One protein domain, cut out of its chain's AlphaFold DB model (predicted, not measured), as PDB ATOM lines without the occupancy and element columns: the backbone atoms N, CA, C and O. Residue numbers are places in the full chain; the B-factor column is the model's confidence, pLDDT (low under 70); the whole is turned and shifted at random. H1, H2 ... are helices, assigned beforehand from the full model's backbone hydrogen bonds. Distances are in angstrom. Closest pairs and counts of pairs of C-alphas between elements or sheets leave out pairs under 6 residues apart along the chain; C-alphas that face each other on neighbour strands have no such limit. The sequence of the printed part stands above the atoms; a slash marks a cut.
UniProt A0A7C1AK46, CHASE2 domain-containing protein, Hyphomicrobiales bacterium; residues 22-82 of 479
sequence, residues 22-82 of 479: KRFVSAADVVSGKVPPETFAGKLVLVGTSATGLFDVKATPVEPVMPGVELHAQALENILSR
ATOM      1  N   LYS A  22      18.903  22.519  19.975       86.31
ATOM      2  CA  LYS A  22      19.941  22.985  20.909       86.31
ATOM      3  C   LYS A  22      21.331  23.028  20.277       86.31
ATOM      4  O   LYS A  22      22.213  23.697  20.814       86.31
ATOM      5  N   ARG A  23      21.544  22.335  19.152       85.06
ATOM      6  CA  ARG A  23      22.807  22.362  18.395       85.06
ATOM      7  C   ARG A  23      22.952  23.621  17.533       85.06
ATOM      8  O   ARG A  23      24.030  23.849  16.987       85.06
ATOM      9  N   PHE A  24      21.906  24.444  17.426       88.62
ATOM     10  CA  PHE A  24      21.878  25.625  16.570       88.62
ATOM     11  C   PHE A  24      22.074  26.915  17.359       88.62
ATOM     12  O   PHE A  24      21.478  27.129  18.413       88.62
ATOM     13  N   VAL A  25      22.873  27.816  16.792       89.12
ATOM     14  CA  VAL A  25      23.049  29.177  17.300       89.12
ATOM     15  C   VAL A  25      22.702  30.159  16.188       89.12
ATOM     16  O   VAL A  25      23.178  30.032  15.062       89.12
ATOM     17  N   SER A  26      21.871  31.151  16.507       89.31
ATOM     18  CA  SER A  26      21.509  32.227  15.583       89.31
ATOM     19  C   SER A  26      22.745  33.039  15.190       89.31
ATOM     20  O   SER A  26      23.399  33.645  16.041       89.31
ATOM     21  N   ALA A  27      23.041  33.113  13.889       87.44
ATOM     22  CA  ALA A  27      24.158  33.907  13.376       87.44
ATOM     23  C   ALA A  27      24.030  35.400  13.743       87.44
ATOM     24  O   ALA A  27      25.032  36.055  14.021       87.44
ATOM     25  N   ALA A  28      22.802  35.929  13.817       88.31
ATOM     26  CA  ALA A  28      22.549  37.310  14.230       88.31
ATOM     27  C   ALA A  28      22.953  37.566  15.695       88.31
ATOM     28  O   ALA A  28      23.479  38.632  16.023       88.31
ATOM     29  N   ASP A  29      22.757  36.584  16.579       89.94
ATOM     30  CA  ASP A  29      23.145  36.696  17.988       89.94
ATOM     31  C   ASP A  29      24.662  36.554  18.183       89.94
ATOM     32  O   ASP A  29      25.231  37.197  19.067       89.94
ATOM     33  N   VAL A  30      25.341  35.795  17.314       89.06
ATOM     34  CA  VAL A  30      26.813  35.731  17.276       89.06
ATOM     35  C   VAL A  30      27.404  37.064  16.814       89.06
ATOM     36  O   VAL A  30      28.278  37.608  17.483       89.06
ATOM     37  N   VAL A  31      26.901  37.631  15.711       88.75
ATOM     38  CA  VAL A  31      27.389  38.913  15.163       88.75
ATOM     39  C   VAL A  31      27.127  40.082  16.118       88.75
ATOM     40  O   VAL A  31      27.943  40.993  16.209       88.75
ATOM     41  N   SER A  32      26.021  40.049  16.867       91.25
ATOM     42  CA  SER A  32      25.702  41.068  17.880       91.25
ATOM     43  C   SER A  32      26.420  40.873  19.225       91.25
ATOM     44  O   SER A  32      26.181  41.644  20.152       91.25
ATOM     45  N   GLY A  33      27.302  39.872  19.345       87.88
ATOM     46  CA  GLY A  33      28.122  39.643  20.539       87.88
ATOM     47  C   GLY A  33      27.362  39.085  21.747       87.88
ATOM     48  O   GLY A  33      27.885  39.108  22.857       87.88
ATOM     49  N   LYS A  34      26.135  38.580  21.559       89.31
ATOM     50  CA  LYS A  34      25.319  38.005  22.643       89.31
ATOM     51  C   LYS A  34      25.734  36.584  23.024       89.31
ATOM     52  O   LYS A  34      25.350  36.104  24.087       89.31
ATOM     53  N   VAL A  35      26.480  35.899  22.155       89.56
ATOM     54  CA  VAL A  35      26.956  34.529  22.386       89.56
ATOM     55  C   VAL A  35      28.416  34.564  22.855       89.56
ATOM     56  O   VAL A  35      29.262  35.084  22.126       89.56
ATOM     57  N   PRO A  36      28.748  34.000  24.034       89.94
ATOM     58  CA  PRO A  36      30.124  33.951  24.525       89.94
ATOM     59  C   PRO A  36      31.053  33.190  23.558       89.94
ATOM     60  O   PRO A  36      30.683  32.089  23.132       89.94
ATOM     61  N   PRO A  37      32.270  33.693  23.253       83.81
ATOM     62  CA  PRO A  37      33.221  33.017  22.356       83.81
ATOM     63  C   PRO A  37      33.592  31.589  22.787       83.81
ATOM     64  O   PRO A  37      33.842  30.726  21.946       83.81
ATOM     65  N   GLU A  38      33.561  31.316  24.094       87.88
ATOM     66  CA  GLU A  38      33.802  29.994  24.689       87.88
ATOM     67  C   GLU A  38      32.838  28.914  24.167       87.88
ATOM     68  O   GLU A  38      33.188  27.737  24.123       87.88
ATOM     69  N   THR A  39      31.649  29.307  23.689       85.25
ATOM     70  CA  THR A  39      30.629  28.399  23.133       85.25
ATOM     71  C   THR A  39      31.160  27.578  21.953       85.25
ATOM     72  O   THR A  39      30.764  26.418  21.780       85.25
ATOM     73  N   PHE A  40      32.065  28.167  21.162       88.38
ATOM     74  CA  PHE A  40      32.615  27.594  19.931       88.38
ATOM     75  C   PHE A  40      34.040  27.049  20.092       88.38
ATOM     76  O   PHE A  40      34.540  26.374  19.191       88.38
ATOM     77  N   ALA A  41      34.704  27.319  21.219       88.50
ATOM     78  CA  ALA A  41      36.091  26.920  21.430       88.50
ATOM     79  C   ALA A  41      36.252  25.389  21.342       88.50
ATOM     80  O   ALA A  41      35.549  24.635  22.012       88.50
ATOM     81  N   GLY A  42      37.174  24.929  20.485       85.69
ATOM     82  CA  GLY A  42      37.471  23.504  20.289       85.69
ATOM     83  C   GLY A  42      36.408  22.703  19.524       85.69
ATOM     84  O   GLY A  42      36.529  21.482  19.442       85.69
ATOM     85  N   LYS A  43      35.380  23.354  18.962       88.19
ATOM     86  CA  LYS A  43      34.307  22.700  18.197       88.19
ATOM     87  C   LYS A  43      34.429  22.979  16.701       88.19
ATOM     88  O   LYS A  43      34.888  24.039  16.285       88.19
ATOM     89  N   LEU A  44      33.956  22.036  15.888       87.50
ATOM     90  CA  LEU A  44      33.706  22.273  14.468       87.50
ATOM     91  C   LEU A  44      32.388  23.039  14.329       87.50
ATOM     92  O   LEU A  44      31.351  22.577  14.805       87.50
ATOM     93  N   VAL A  45      32.435  24.206  13.693       89.75
ATOM     94  CA  VAL A  45      31.258  25.053  13.465       89.75
ATOM     95  C   VAL A  45      30.917  25.029  11.983       89.75
ATOM     96  O   VAL A  45      31.757  25.351  11.144       89.75
ATOM     97  N   LEU A  46      29.679  24.655  11.671       90.50
ATOM     98  CA  LEU A  46      29.128  24.723  10.324       90.50
ATOM     99  C   LEU A  46      28.195  25.925  10.234       90.50
ATOM    100  O   LEU A  46      27.329  26.112  11.088       90.50
ATOM    101  N   VAL A  47      28.378  26.739   9.198       88.62
ATOM    102  CA  VAL A  47      27.524  27.896   8.925       88.62
ATOM    103  C   VAL A  47      26.624  27.540   7.753       88.62
ATOM    104  O   VAL A  47      27.110  27.218   6.672       88.62
ATOM    105  N   GLY A  48      25.315  27.592   7.973       86.06
ATOM    106  CA  GLY A  48      24.320  27.284   6.954       86.06
ATOM    107  C   GLY A  48      22.984  27.946   7.255       86.06
ATOM    108  O   GLY A  48      22.841  28.668   8.245       86.06
ATOM    109  N   THR A  49      22.014  27.734   6.375       81.69
ATOM    110  CA  THR A  49      20.703  28.373   6.461       81.69
ATOM    111  C   THR A  49      19.694  27.412   7.087       81.69
ATOM    112  O   THR A  49      19.670  26.222   6.795       81.69
ATOM    113  N   SER A  50      18.859  27.927   7.987       71.19
ATOM    114  CA  SER A  50      17.763  27.173   8.616       71.19
ATOM    115  C   SER A  50      16.387  27.774   8.313       71.19
ATOM    116  O   SER A  50      15.366  27.265   8.771       71.19
ATOM    117  N   ALA A  51      16.336  28.862   7.535       71.38
ATOM    118  CA  ALA A  51      15.083  29.488   7.138       71.38
ATOM    119  C   ALA A  51      14.412  28.675   6.024       71.38
ATOM    120  O   ALA A  51      14.997  28.446   4.964       71.38
ATOM    121  N   THR A  52      13.150  28.311   6.234       61.53
ATOM    122  CA  THR A  52      12.342  27.509   5.301       61.53
ATOM    123  C   THR A  52      12.230  28.123   3.899       61.53
ATOM    124  O   THR A  52      12.141  27.388   2.920       61.53
ATOM    125  N   GLY A  53      12.308  29.453   3.773       65.00
ATOM    126  CA  GLY A  53      12.274  30.169   2.488       65.00
ATOM    127  C   GLY A  53      13.565  30.115   1.657       65.00
ATOM    128  O   GLY A  53      13.562  30.572   0.519       65.00
ATOM    129  N   LEU A  54      14.662  29.572   2.201       70.25
ATOM    130  CA  LEU A  54      15.950  29.433   1.504       70.25
ATOM    131  C   LEU A  54      16.138  28.044   0.864       70.25
ATOM    132  O   LEU A  54      17.186  27.783   0.282       70.25
ATOM    133  N   PHE A  55      15.120  27.174   0.955       70.06
ATOM    134  CA  PHE A  55      15.036  25.836   0.342       70.06
ATOM    135  C   PHE A  55      16.155  24.834   0.700       70.06
ATOM    136  O   PHE A  55      16.216  23.758   0.104       70.06
ATOM    137  N   ASP A  56      16.992  25.115   1.704       81.25
ATOM    138  CA  ASP A  56      18.001  24.174   2.219       81.25
ATOM    139  C   ASP A  56      17.434  23.265   3.323       81.25
ATOM    140  O   ASP A  56      17.942  23.177   4.440       81.25
ATOM    141  N   VAL A  57      16.308  22.620   3.022       84.06
ATOM    142  CA  VAL A  57      15.638  21.659   3.904       84.06
ATOM    143  C   VAL A  57      15.494  20.342   3.156       84.06
ATOM    144  O   VAL A  57      15.106  20.317   1.984       84.06
ATOM    145  N   LYS A  58      15.809  19.234   3.826       86.88
ATOM    146  CA  LYS A  58      15.756  17.880   3.273       86.88
ATOM    147  C   LYS A  58      14.927  16.966   4.168       86.88
ATOM    148  O   LYS A  58      14.940  17.099   5.388       86.88
ATOM    149  N   ALA A  59      14.232  16.023   3.543       88.94
ATOM    150  CA  ALA A  59      13.547  14.950   4.250       88.94
ATOM    151  C   ALA A  59      14.526  13.809   4.544       88.94
ATOM    152  O   ALA A  59      15.330  13.432   3.690       88.94
ATOM    153  N   THR A  60      14.431  13.247   5.745       90.81
ATOM    154  CA  THR A  60      15.192  12.076   6.191       90.81
ATOM    155  C   THR A  60      14.233  10.981   6.671       90.81
ATOM    156  O   THR A  60      13.066  11.270   6.940       90.81
ATOM    157  N   PRO A  61      14.693   9.725   6.820       87.75
ATOM    158  CA  PRO A  61      13.864   8.651   7.371       87.75
ATOM    159  C   PRO A  61      13.358   8.899   8.800       87.75
ATOM    160  O   PRO A  61      12.364   8.298   9.193       87.75
ATOM    161  N   VAL A  62      14.036   9.753   9.580       90.75
ATOM    162  CA  VAL A  62      13.661  10.069  10.972       90.75
ATOM    163  C   VAL A  62      12.854  11.358  11.089       90.75
ATOM    164  O   VAL A  62      12.059  11.490  12.014       90.75
ATOM    165  N   GLU A  63      13.030  12.298  10.156       88.00
ATOM    166  CA  GLU A  63      12.390  13.607  10.224       88.00
ATOM    167  C   GLU A  63      12.118  14.205   8.837       88.00
ATOM    168  O   GLU A  63      13.029  14.270   8.003       88.00
ATOM    169  N   PRO A  64      10.885  14.680   8.572       86.06
ATOM    170  CA  PRO A  64      10.497  15.175   7.251       86.06
ATOM    171  C   PRO A  64      11.117  16.534   6.893       86.06
ATOM    172  O   PRO A  64      11.140  16.893   5.717       86.06
ATOM    173  N   VAL A  65      11.596  17.294   7.882       86.56
ATOM    174  CA  VAL A  65      12.097  18.666   7.721       86.56
ATOM    175  C   VAL A  65      13.404  18.807   8.504       86.56
ATOM    176  O   VAL A  65      13.384  19.148   9.679       86.56
ATOM    177  N   MET A  66      14.542  18.558   7.854       89.00
ATOM    178  CA  MET A  66      15.873  18.723   8.448       89.00
ATOM    179  C   MET A  66      16.679  19.792   7.690       89.00
ATOM    180  O   MET A  66      16.774  19.704   6.461       89.00
ATOM    181  N   PRO A  67      17.268  20.796   8.371       89.94
ATOM    182  CA  PRO A  67      18.172  21.754   7.733       89.94
ATOM    183  C   PRO A  67      19.358  21.055   7.048       89.94
ATOM    184  O   PRO A  67      19.990  20.178   7.638       89.94
ATOM    185  N   GLY A  68      19.708  21.457   5.825       88.94
ATOM    186  CA  GLY A  68      20.776  20.821   5.041       88.94
ATOM    187  C   GLY A  68      22.140  20.858   5.737       88.94
ATOM    188  O   GLY A  68      22.881  19.875   5.728       88.94
ATOM    189  N   VAL A  69      22.433  21.949   6.450       90.00
ATOM    190  CA  VAL A  69      23.642  22.077   7.281       90.00
ATOM    191  C   VAL A  69      23.739  21.010   8.380       90.00
ATOM    192  O   VAL A  69      24.839  20.575   8.723       90.00
ATOM    193  N   GLU A  70      22.608  20.535   8.901       90.94
ATOM    194  CA  GLU A  70      22.586  19.477   9.910       90.94
ATOM    195  C   GLU A  70      22.888  18.111   9.313       90.94
ATOM    196  O   GLU A  70      23.574  17.318   9.949       90.94
ATOM    197  N   LEU A  71      22.482  17.855   8.064       90.56
ATOM    198  CA  LEU A  71      22.897  16.641   7.358       90.56
ATOM    199  C   LEU A  71      24.419  16.575   7.233       90.56
ATOM    200  O   LEU A  71      25.012  15.523   7.461       90.56
ATOM    201  N   HIS A  72      25.063  17.700   6.911       90.69
ATOM    202  CA  HIS A  72      26.522  17.784   6.873       90.69
ATOM    203  C   HIS A  72      27.143  17.583   8.262       90.69
ATOM    204  O   HIS A  72      28.157  16.891   8.375       90.69
ATOM    205  N   ALA A  73      26.521  18.124   9.316       91.56
ATOM    206  CA  ALA A  73      26.948  17.912  10.698       91.56
ATOM    207  C   ALA A  73      26.877  16.428  11.092       91.56
ATOM    208  O   ALA A  73      27.867  15.877  11.569       91.56
ATOM    209  N   GLN A  74      25.743  15.771  10.831       91.94
ATOM    210  CA  GLN A  74      25.531  14.352  11.116       91.94
ATOM    211  C   GLN A  74      26.427  13.454  10.247       91.94
ATOM    212  O   GLN A  74      26.910  12.426  10.719       91.94
ATOM    213  N   ALA A  75      26.713  13.830   8.995       91.56
ATOM    214  CA  ALA A  75      27.659  13.108   8.142       91.56
ATOM    215  C   ALA A  75      29.088  13.164   8.703       91.56
ATOM    216  O   ALA A  75      29.742  12.129   8.821       91.56
ATOM    217  N   LEU A  76      29.562  14.357   9.084       90.94
ATOM    218  CA  LEU A  76      30.875  14.534   9.712       90.94
ATOM    219  C   LEU A  76      30.965  13.792  11.043       90.94
ATOM    220  O   LEU A  76      31.965  13.127  11.296       90.94
ATOM    221  N   GLU A  77      29.918  13.866  11.861       90.88
ATOM    222  CA  GLU A  77      29.817  13.134  13.120       90.88
ATOM    223  C   GLU A  77      29.974  11.628  12.888       90.88
ATOM    224  O   GLU A  77      30.884  11.039  13.458       90.88
ATOM    225  N   ASN A  78      29.203  11.041  11.964       90.81
ATOM    226  CA  ASN A  78      29.289   9.621  11.604       90.81
ATOM    227  C   ASN A  78      30.670   9.199  11.062       90.81
ATOM    228  O   ASN A  78      31.144   8.101  11.364       90.81
ATOM    229  N   ILE A  79      31.323  10.057  10.268       89.50
ATOM    230  CA  ILE A  79      32.676   9.813   9.744       89.50
ATOM    231  C   ILE A  79      33.704   9.808  10.886       89.50
ATOM    232  O   ILE A  79      34.561   8.923  10.949       89.50
ATOM    233  N   LEU A  80      33.624  10.785  11.794       89.31
ATOM    234  CA  LEU A  80      34.568  10.948  12.901       89.31
ATOM    235  C   LEU A  80      34.378   9.879  13.987       89.31
ATOM    236  O   LEU A  80      35.364   9.379  14.528       89.31
ATOM    237  N   SER A  81      33.133   9.497  14.273       88.19
ATOM    238  CA  SER A  81      32.772   8.445  15.235       88.19
ATOM    239  C   SER A  81      32.887   7.028  14.661       88.19
ATOM    240  O   SER A  81      32.824   6.058  15.414       88.19
ATOM    241  N   ARG A  82      33.052   6.893  13.336       84.88
ATOM    242  CA  ARG A  82      33.019   5.621  12.589       84.88
ATOM    243  C   ARG A  82      31.701   4.847  12.752       84.88
ATOM    244  O   ARG A  82      31.698   3.618  12.661       84.88
TER     245      ARG A  82
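This is residues 22 to 82 of the 479 residues of the protein "CHASE2 domain-containing protein" of Hyphomicrobiales bacterium (UniProt A0A7C1AK46). There is little regular structure here: a loose, winding chain, residues 32 to 67, joins a short helix, H1, to a longer one, H2, well away from it. Just before H2 the chain folds back on itself in a loop, and residues 77 to 82, mostly the last part of H2, stick out. The printed part has 61 residues and two named helices, H1 then H2, with no named strand; the class is all helix, though only 19 residues are in named elements. It is loose, with a radius of gyration of the C-alphas of 13.1 A, and flat, spanning 36 by 33 by 15 A.

H1 is residues 27 to 31, beginning at C-alpha 27 (24.158, 33.907, 13.376). H2 is residues 68 to 81, 20.0 A long, ending at C-alpha 81 (32.772, 8.445, 15.235).

H1 and H2 are apart, with no C-alpha of the one within 8 A of the other. Residues 57 to 58 pair with residues 66 to 67, antiparallel. In H1 and H2 every O i to N i+4 pair is within hydrogen-bond range.

The C-alphas farthest apart, Ser 32 and Arg 82, are 36.6 A apart. The printed part has no cut. The link from H1 to H2 is long, 36 residues. Residues 52 to 53 have pLDDT under 70.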